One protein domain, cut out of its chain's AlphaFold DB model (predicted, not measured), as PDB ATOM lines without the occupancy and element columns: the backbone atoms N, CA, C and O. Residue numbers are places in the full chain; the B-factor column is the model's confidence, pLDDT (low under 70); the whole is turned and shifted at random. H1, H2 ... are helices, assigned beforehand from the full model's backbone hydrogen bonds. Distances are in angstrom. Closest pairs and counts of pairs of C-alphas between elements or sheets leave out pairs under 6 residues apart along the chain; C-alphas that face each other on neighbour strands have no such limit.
ATOM      1  N   SER A 415     137.702 190.643 112.078       54.34
ATOM      2  CA  SER A 415     137.670 191.593 110.986       54.34
ATOM      3  C   SER A 415     136.952 190.917 109.810       54.34
ATOM      4  O   SER A 415     137.281 189.787 109.449       54.34
ATOM      5  N   SER A 416     135.919 191.549 109.253       58.19
ATOM      6  CA  SER A 416     135.215 191.062 108.050       58.19
ATOM      7  C   SER A 416     136.195 190.580 106.960       58.19
ATOM      8  O   SER A 416     135.997 189.539 106.339       58.19
ATOM      9  N   TYR A 417     137.344 191.244 106.896       65.00
ATOM     10  CA  TYR A 417     138.530 190.931 106.109       65.00
ATOM     11  C   TYR A 417     139.102 189.507 106.236       65.00
ATOM     12  O   TYR A 417     139.552 188.956 105.234       65.00
ATOM     13  N   GLU A 418     139.106 188.882 107.417       67.50
ATOM     14  CA  GLU A 418     139.592 187.499 107.574       67.50
ATOM     15  C   GLU A 418     138.692 186.504 106.848       67.50
ATOM     16  O   GLU A 418     139.178 185.586 106.187       67.50
ATOM     17  N   ILE A 419     137.379 186.713 106.957       67.81
ATOM     18  CA  ILE A 419     136.364 185.881 106.313       67.81
ATOM     19  C   ILE A 419     136.379 186.131 104.806       67.81
ATOM     20  O   ILE A 419     136.340 185.174 104.035       67.81
ATOM     21  N   ASP A 420     136.497 187.390 104.382       71.62
ATOM     22  CA  ASP A 420     136.556 187.760 102.967       71.62
ATOM     23  C   ASP A 420     137.820 187.196 102.295       71.62
ATOM     24  O   ASP A 420     137.743 186.595 101.219       71.62
ATOM     25  N   LEU A 421     138.976 187.273 102.964       75.06
ATOM     26  CA  LEU A 421     140.220 186.657 102.498       75.06
ATOM     27  C   LEU A 421     140.133 185.123 102.500       75.06
ATOM     28  O   LEU A 421     140.577 184.484 101.548       75.06
ATOM     29  N   GLU A 422     139.547 184.509 103.533       77.81
ATOM     30  CA  GLU A 422     139.329 183.058 103.587       77.81
ATOM     31  C   GLU A 422     138.427 182.578 102.442       77.81
ATOM     32  O   GLU A 422     138.762 181.605 101.758       77.81
ATOM     33  N   ASN A 423     137.315 183.268 102.196       76.38
ATOM     34  CA  ASN A 423     136.385 182.950 101.118       76.38
ATOM     35  C   ASN A 423     137.056 183.100  99.753       76.38
ATOM     36  O   ASN A 423     137.018 182.163  98.954       76.38
ATOM     37  N   TYR A 424     137.770 184.200  99.522       81.56
ATOM     38  CA  TYR A 424     138.518 184.406  98.287       81.56
ATOM     39  C   TYR A 424     139.560 183.309  98.036       81.56
ATOM     40  O   TYR A 424     139.643 182.738  96.946       81.56
ATOM     41  N   LEU A 425     140.356 182.966  99.054       81.50
ATOM     42  CA  LEU A 425     141.383 181.931  98.930       81.50
ATOM     43  C   LEU A 425     140.773 180.551  98.659       81.50
ATOM     44  O   LEU A 425     141.365 179.758  97.919       81.50
ATOM     45  N   LYS A 426     139.590 180.255  99.211       80.19
ATOM     46  CA  LYS A 426     138.829 179.041  98.883       80.19
ATOM     47  C   LYS A 426     138.313 179.069  97.445       80.19
ATOM     48  O   LYS A 426     138.515 178.090  96.731       80.19
ATOM     49  N   GLU A 427     137.723 180.176  96.999       78.94
ATOM     50  CA  GLU A 427     137.209 180.339  95.632       78.94
ATOM     51  C   GLU A 427     138.306 180.204  94.569       78.94
ATOM     52  O   GLU A 427     138.098 179.572  93.531       78.94
ATOM     53  N   LYS A 428     139.503 180.738  94.834       78.88
ATOM     54  CA  LYS A 428     140.661 180.634  93.931       78.88
ATOM     55  C   LYS A 428     141.416 179.305  94.038       78.88
ATOM     56  O   LYS A 428     142.389 179.106  93.314       78.88
ATOM     57  N   GLY A 429     141.002 178.395  94.924       81.12
ATOM     58  CA  GLY A 429     141.681 177.114  95.146       81.12
ATOM     59  C   GLY A 429     143.080 177.248  95.763       81.12
ATOM     60  O   GLY A 429     143.914 176.358  95.603       81.12
ATOM     61  N   LEU A 430     143.352 178.361  96.451       82.75
ATOM     62  CA  LEU A 430     144.625 178.660  97.117       82.75
ATOM     63  C   LEU A 430     144.634 178.241  98.596       82.75
ATOM     64  O   LEU A 430     145.685 178.276  99.238       82.75
ATOM     65  N   TRP A 431     143.485 177.824  99.136       83.81
ATOM     66  CA  TRP A 431     143.342 177.389 100.524       83.81
ATOM     67  C   TRP A 431     144.090 176.075 100.815       83.81
ATOM     68  O   TRP A 431     143.961 175.091 100.086       83.81
ATOM     69  N   LYS A 432     144.866 176.053 101.904       83.25
ATOM     70  CA  LYS A 432     145.726 174.943 102.340       83.25
ATOM     71  C   LYS A 432     145.697 174.811 103.862       83.25
ATOM     72  O   LYS A 432     145.507 175.802 104.572       83.25
ATOM     73  N   ASP A 433     145.948 173.601 104.352       76.12
ATOM     74  CA  ASP A 433     146.068 173.324 105.786       76.12
ATOM     75  C   ASP A 433     147.174 174.192 106.418       76.12
ATOM     76  O   ASP A 433     148.274 174.306 105.875       76.12
ATOM     77  N   GLY A 434     146.873 174.836 107.550       75.00
ATOM     78  CA  GLY A 434     147.777 175.765 108.241       75.00
ATOM     79  C   GLY A 434     147.608 177.249 107.881       75.00
ATOM     80  O   GLY A 434     148.148 178.113 108.575       75.00
ATOM     81  N   LEU A 435     146.855 177.591 106.822       81.12
ATOM     82  CA  LEU A 435     146.562 178.999 106.500       81.12
ATOM     83  C   LEU A 435     145.600 179.636 107.502       81.12
ATOM     84  O   LEU A 435     145.723 180.826 107.778       81.12
ATOM     85  N   LYS A 436     144.699 178.845 108.089       78.62
ATOM     86  CA  LYS A 436     143.721 179.332 109.063       78.62
ATOM     87  C   LYS A 436     144.390 179.926 110.301       78.62
ATOM     88  O   LYS A 436     144.055 181.041 110.686       78.62
ATOM     89  N   GLU A 437     145.365 179.232 110.899       77.44
ATOM     90  CA  GLU A 437     146.088 179.777 112.054       77.44
ATOM     91  C   GLU A 437     146.949 180.990 111.680       77.44
ATOM     92  O   GLU A 437     147.109 181.901 112.490       77.44
ATOM     93  N   ARG A 438     147.491 181.032 110.453       78.12
ATOM     94  CA  ARG A 438     148.281 182.177 109.976       78.12
ATOM     95  C   ARG A 438     147.417 183.413 109.754       78.12
ATOM     96  O   ARG A 438     147.813 184.482 110.207       78.12
ATOM     97  N   ILE A 439     146.255 183.278 109.119       78.44
ATOM     98  CA  ILE A 439     145.312 184.386 108.904       78.44
ATOM     99  C   ILE A 439     144.784 184.893 110.247       78.44
ATOM    100  O   ILE A 439     144.848 186.088 110.495       78.44
ATOM    101  N   ALA A 440     144.424 183.993 111.167       71.62
ATOM    102  CA  ALA A 440     143.998 184.362 112.520       71.62
ATOM    103  C   ALA A 440     145.102 185.036 113.369       71.62
ATOM    104  O   ALA A 440     144.818 185.600 114.421       71.62
ATOM    105  N   SER A 441     146.373 184.955 112.951       75.69
ATOM    106  CA  SER A 441     147.505 185.636 113.605       75.69
ATOM    107  C   SER A 441     147.790 187.040 113.055       75.69
ATOM    108  O   SER A 441     148.684 187.736 113.553       75.69
ATOM    109  N   ILE A 442     147.071 187.435 112.002       73.75
ATOM    110  CA  ILE A 442     147.130 188.758 111.392       73.75
ATOM    111  C   ILE A 442     145.994 189.576 111.994       73.75
ATOM    112  O   ILE A 442     144.833 189.208 111.872       73.75
ATOM    113  N   ASP A 443     146.327 190.694 112.629       69.88
ATOM    114  CA  ASP A 443     145.317 191.632 113.101       69.88
ATOM    115  C   ASP A 443     145.077 192.714 112.034       69.88
ATOM    116  O   ASP A 443     145.938 193.547 111.736       69.88
ATOM    117  N   PHE A 444     143.894 192.652 111.421       67.75
ATOM    118  CA  PHE A 444     143.445 193.549 110.356       67.75
ATOM    119  C   PHE A 444     142.778 194.832 110.886       67.75
ATOM    120  O   PHE A 444     142.436 195.715 110.101       67.75
ATOM    121  N   SER A 445     142.579 194.966 112.204       60.06
ATOM    122  CA  SER A 445     141.887 196.117 112.799       60.06
ATOM    123  C   SER A 445     142.667 197.446 112.740       60.06
ATOM    124  O   SER A 445     142.021 198.491 112.611       60.06
ATOM    125  N   PRO A 446     144.020 197.477 112.731       55.94
ATOM    126  CA  PRO A 446     144.795 198.701 112.623       55.94
ATOM    127  C   PRO A 446     145.660 198.697 111.355       55.94
ATOM    128  O   PRO A 446     146.886 198.802 111.454       55.94
ATOM    129  N   TRP A 447     145.057 198.625 110.153       57.47
ATOM    130  CA  TRP A 447     145.839 198.727 108.908       57.47
ATOM    131  C   TRP A 447     146.757 199.950 108.959       57.47
ATOM    132  O   TRP A 447     147.948 199.823 108.724       57.47
ATOM    133  N   ASN A 448     146.269 201.106 109.425       53.59
ATOM    134  CA  ASN A 448     147.062 202.333 109.410       53.59
ATOM    135  C   ASN A 448     148.147 202.466 110.500       53.59
ATOM    136  O   ASN A 448     149.035 203.302 110.332       53.59
ATOM    137  N   SER A 449     148.152 201.660 111.568       56.16
ATOM    138  CA  SER A 449     149.057 201.879 112.716       56.16
ATOM    139  C   SER A 449     150.040 200.751 113.036       56.16
ATOM    140  O   SER A 449     150.992 201.017 113.769       56.16
ATOM    141  N   ASP A 450     149.878 199.542 112.484       68.56
ATOM    142  CA  ASP A 450     150.793 198.417 112.740       68.56
ATOM    143  C   ASP A 450     151.520 197.937 111.468       68.56
ATOM    144  O   ASP A 450     151.009 197.141 110.676       68.56
ATOM    145  N   PHE A 451     152.752 198.420 111.276       68.38
ATOM    146  CA  PHE A 451     153.602 198.049 110.139       68.38
ATOM    147  C   PHE A 451     154.037 196.573 110.156       68.38
ATOM    148  O   PHE A 451     154.267 196.015 109.081       68.38
ATOM    149  N   GLU A 452     154.120 195.917 111.323       70.56
ATOM    150  CA  GLU A 452     154.484 194.493 111.399       70.56
ATOM    151  C   GLU A 452     153.364 193.610 110.840       70.56
ATOM    152  O   GLU A 452     153.628 192.651 110.112       70.56
ATOM    153  N   ASN A 453     152.100 193.954 111.102       72.62
ATOM    154  CA  ASN A 453     150.966 193.236 110.516       72.62
ATOM    155  C   ASN A 453     150.860 193.424 109.003       72.62
ATOM    156  O   ASN A 453     150.600 192.451 108.289       72.62
ATOM    157  N   ARG A 454     151.132 194.631 108.486       74.00
ATOM    158  CA  ARG A 454     151.171 194.855 107.031       74.00
ATOM    159  C   ARG A 454     152.254 194.008 106.353       74.00
ATOM    160  O   ARG A 454     152.027 193.481 105.265       74.00
ATOM    161  N   GLU A 455     153.411 193.826 106.996       75.81
ATOM    162  CA  GLU A 455     154.473 192.948 106.491       75.81
ATOM    163  C   GLU A 455     154.045 191.474 106.458       75.81
ATOM    164  O   GLU A 455     154.302 190.782 105.471       75.81
ATOM    165  N   LYS A 456     153.342 190.986 107.491       80.88
ATOM    166  CA  LYS A 456     152.789 189.619 107.504       80.88
ATOM    167  C   LYS A 456     151.828 189.386 106.338       80.88
ATOM    168  O   LYS A 456     151.912 188.341 105.695       80.88
ATOM    169  N   ILE A 457     150.967 190.361 106.041       78.44
ATOM    170  CA  ILE A 457     150.038 190.314 104.902       78.44
ATOM    171  C   ILE A 457     150.814 190.323 103.582       78.44
ATOM    172  O   ILE A 457     150.592 189.450 102.749       78.44
ATOM    173  N   LYS A 458     151.782 191.235 103.410       78.69
ATOM    174  CA  LYS A 458     152.638 191.285 102.209       78.69
ATOM    175  C   LYS A 458     153.332 189.942 101.957       78.69
ATOM    176  O   LYS A 458     153.317 189.435 100.839       78.69
ATOM    177  N   ASN A 459     153.896 189.343 103.005       82.19
ATOM    178  CA  ASN A 459     154.565 188.045 102.933       82.19
ATOM    179  C   ASN A 459     153.592 186.916 102.573       82.19
ATOM    180  O   ASN A 459     153.927 186.066 101.749       82.19
ATOM    181  N   LEU A 460     152.385 186.926 103.148       83.88
ATOM    182  CA  LEU A 460     151.338 185.956 102.837       83.88
ATOM    183  C   LEU A 460     150.895 186.050 101.370       83.88
ATOM    184  O   LEU A 460     150.823 185.031 100.687       83.88
ATOM    185  N   LEU A 461     150.644 187.261 100.865       82.31
ATOM    186  CA  LEU A 461     150.226 187.486  99.479       82.31
ATOM    187  C   LEU A 461     151.322 187.103  98.480       82.31
ATOM    188  O   LEU A 461     151.026 186.460  97.473       82.31
ATOM    189  N   ASN A 462     152.584 187.422  98.784       81.81
ATOM    190  CA  ASN A 462     153.735 187.022  97.969       81.81
ATOM    191  C   ASN A 462     153.903 185.498  97.908       81.81
ATOM    192  O   ASN A 462     154.144 184.947  96.835       81.81
ATOM    193  N   GLU A 463     153.750 184.802  99.037       83.31
ATOM    194  CA  GLU A 463     153.822 183.336  99.092       83.31
ATOM    195  C   GLU A 463     152.703 182.677  98.277       83.31
ATOM    196  O   GLU A 463     152.942 181.712  97.549       83.31
ATOM    197  N   LEU A 464     151.485 183.209  98.391       83.81
ATOM    198  CA  LEU A 464     150.304 182.697  97.699       83.81
ATOM    199  C   LEU A 464     150.204 183.173  96.242       83.81
ATOM    200  O   LEU A 464     149.319 182.713  95.525       83.81
ATOM    201  N   GLN A 465     151.113 184.052  95.803       83.25
ATOM    202  CA  GLN A 465     151.116 184.684  94.479       83.25
ATOM    203  C   GLN A 465     149.786 185.381  94.149       83.25
ATOM    204  O   GLN A 465     149.332 185.361  93.004       83.25
ATOM    205  N   VAL A 466     149.150 185.989  95.153       81.19
ATOM    206  CA  VAL A 466     147.891 186.722  94.973       81.19
ATOM    207  C   VAL A 466     148.199 188.088  94.345       81.19
ATOM    208  O   VAL A 466     149.004 188.835  94.906       81.19
ATOM    209  N   PRO A 467     147.591 188.439  93.194       78.00
ATOM    210  CA  PRO A 467     147.755 189.761  92.601       78.00
ATOM    211  C   PRO A 467     147.283 190.862  93.553       78.00
ATOM    212  O   PRO A 467     146.246 190.727  94.199       78.00
ATOM    213  N   LEU A 468     148.024 191.974  93.600       73.69
ATOM    214  CA  LEU A 468     147.702 193.099  94.482       73.69
ATOM    215  C   LEU A 468     146.302 193.670  94.208       73.69
ATOM    216  O   LEU A 468     145.551 193.898  95.146       73.69
ATOM    217  N   HIS A 469     145.943 193.814  92.931       74.50
ATOM    218  CA  HIS A 469     144.623 194.289  92.516       74.50
ATOM    219  C   HIS A 469     143.490 193.428  93.093       74.50
ATOM    220  O   HIS A 469     142.506 193.959  93.592       74.50
ATOM    221  N   ASP A 470     143.641 192.101  93.066       75.75
ATOM    222  CA  ASP A 470     142.615 191.192  93.581       75.75
ATOM    223  C   ASP A 470     142.487 191.320  95.106       75.75
ATOM    224  O   ASP A 470     141.389 191.254  95.646       75.75
ATOM    225  N   PHE A 471     143.598 191.550  95.814       75.31
ATOM    226  CA  PHE A 471     143.568 191.821  97.251       75.31
ATOM    227  C   PHE A 471     142.910 193.168  97.579       75.31
ATOM    228  O   PHE A 471     142.093 193.244  98.492       75.31
ATOM    229  N   GLU A 472     143.226 194.222  96.828       73.12
ATOM    230  CA  GLU A 472     142.608 195.545  96.985       73.12
ATOM    231  C   GLU A 472     141.101 195.516  96.680       73.12
ATOM    232  O   GLU A 472     140.329 196.195  97.354       73.12
ATOM    233  N   GLU A 473     140.657 194.683  95.733       70.50
ATOM    234  CA  GLU A 473     139.236 194.467  95.426       70.50
ATOM    235  C   GLU A 473     138.480 193.816  96.598       70.50
ATOM    236  O   GLU A 473     137.372 194.239  96.924       70.50
ATOM    237  N   ILE A 474     139.091 192.839  97.278       68.69
ATOM    238  CA  ILE A 474     138.503 192.151  98.443       68.69
ATOM    239  C   ILE A 474     138.468 193.069  99.669       68.69
ATOM    240  O   ILE A 474     137.492 193.101 100.412       68.69
ATOM    241  N   MET A 475     139.553 193.807  99.898       66.50
ATOM    242  CA  MET A 475     139.772 194.554 101.139       66.50
ATOM    243  C   MET A 475     139.256 196.002 101.061       66.50
ATOM    244  O   MET A 475     139.122 196.686 102.083       66.50
ATOM    245  N   GLY A 476     138.927 196.470  99.854       63.50
ATOM    246  CA  GLY A 476     138.485 197.826  99.546       63.50
ATOM    247  C   GLY A 476     139.626 198.850  99.493       63.50
ATOM    248  O   GLY A 476     140.762 198.585  99.882       63.50
ATOM    249  N   GLU A 477     139.296 200.080  99.077       56.78
ATOM    250  CA  GLU A 477     140.235 201.204  98.849       56.78
ATOM    251  C   GLU A 477     141.067 201.638 100.082       56.78
ATOM    252  O   GLU A 477     141.901 202.539  99.997       56.78
ATOM    253  N   HIS A 478     140.861 201.026 101.249       56.78
ATOM    254  CA  HIS A 478     141.543 201.380 102.495       56.78
ATOM    255  C   HIS A 478     142.929 200.730 102.660       56.78
ATOM    256  O   HIS A 478     143.666 201.113 103.570       56.78
ATOM    257  N   TYR A 479     143.309 199.791 101.786       63.28
ATOM    258  CA  TYR A 479     144.507 198.960 101.935       63.28
ATOM    259  C   TYR A 479     145.629 199.319 100.944       63.28
ATOM    260  O   TYR A 479     145.958 198.543 100.055       63.28
ATOM    261  N   SER A 480     146.262 200.491 101.097       69.12
ATOM    262  CA  SER A 480     147.382 200.887 100.221       69.12
ATOM    263  C   SER A 480     148.744 200.363 100.700       69.12
ATOM    264  O   SER A 480     149.194 200.669 101.808       69.12
TER     265      SER A 480
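What this domain is: This is residues 415 to 480 of the 830 residues of the protein "Uncharacterized protein DUF3883" of Fibrobacter sp. UWS1 (UniProt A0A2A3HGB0). The two longest helices, H1 and H3, run the same way but apart, with short H2 on one side of the gap and H4 crossing the other side, a loosely joined ring of four helices. The 66 printed residues, class all helix, hold H1, H2, H3, H4 in that order and no named strand. The whole is compact, radius of gyration of the C-alphas 11.0 A, spanning 31 by 23 by 21 A.

Where its parts are: H1, residues 416 to 427, spans 16.5 A from C-alpha 416 at (135.215, 191.062, 108.050). H2 is residues 435 to 439, 6.0 A. H3, residues 451 to 464, spans 20.0 A. H4, residues 468 to 475, spans 10.5 A to C-alpha 475 at (139.772, 194.554, 101.139).

How they stand to each other: H1 and H4 touch, closest C-alphas Tyr 417 and Met 475, 6.3 A, at a steep tilt of 53 degrees, opposite ways. H1 and H2 are close but not clearly touching, closest C-alphas Glu 418 and Ile 439, 6.6 A. H2 and H3 are near each other, with 7 pairs of C-alphas within 10 A. H3 and H4 are close but not clearly touching, closest C-alphas Leu 461 and Leu 468, 7.9 A. In H1, H2, H3 and H4 every O i to N i+4 pair is within hydrogen-bond range.

The domain as a whole: The C-alphas farthest apart, Gly 429 and Ser 449, are 31.2 A apart. The printed part has no cut; the link H2 to H3 is long. Model pLDDT is under 70 at residues 415 to 419, 443 to 451 and 474 to 480.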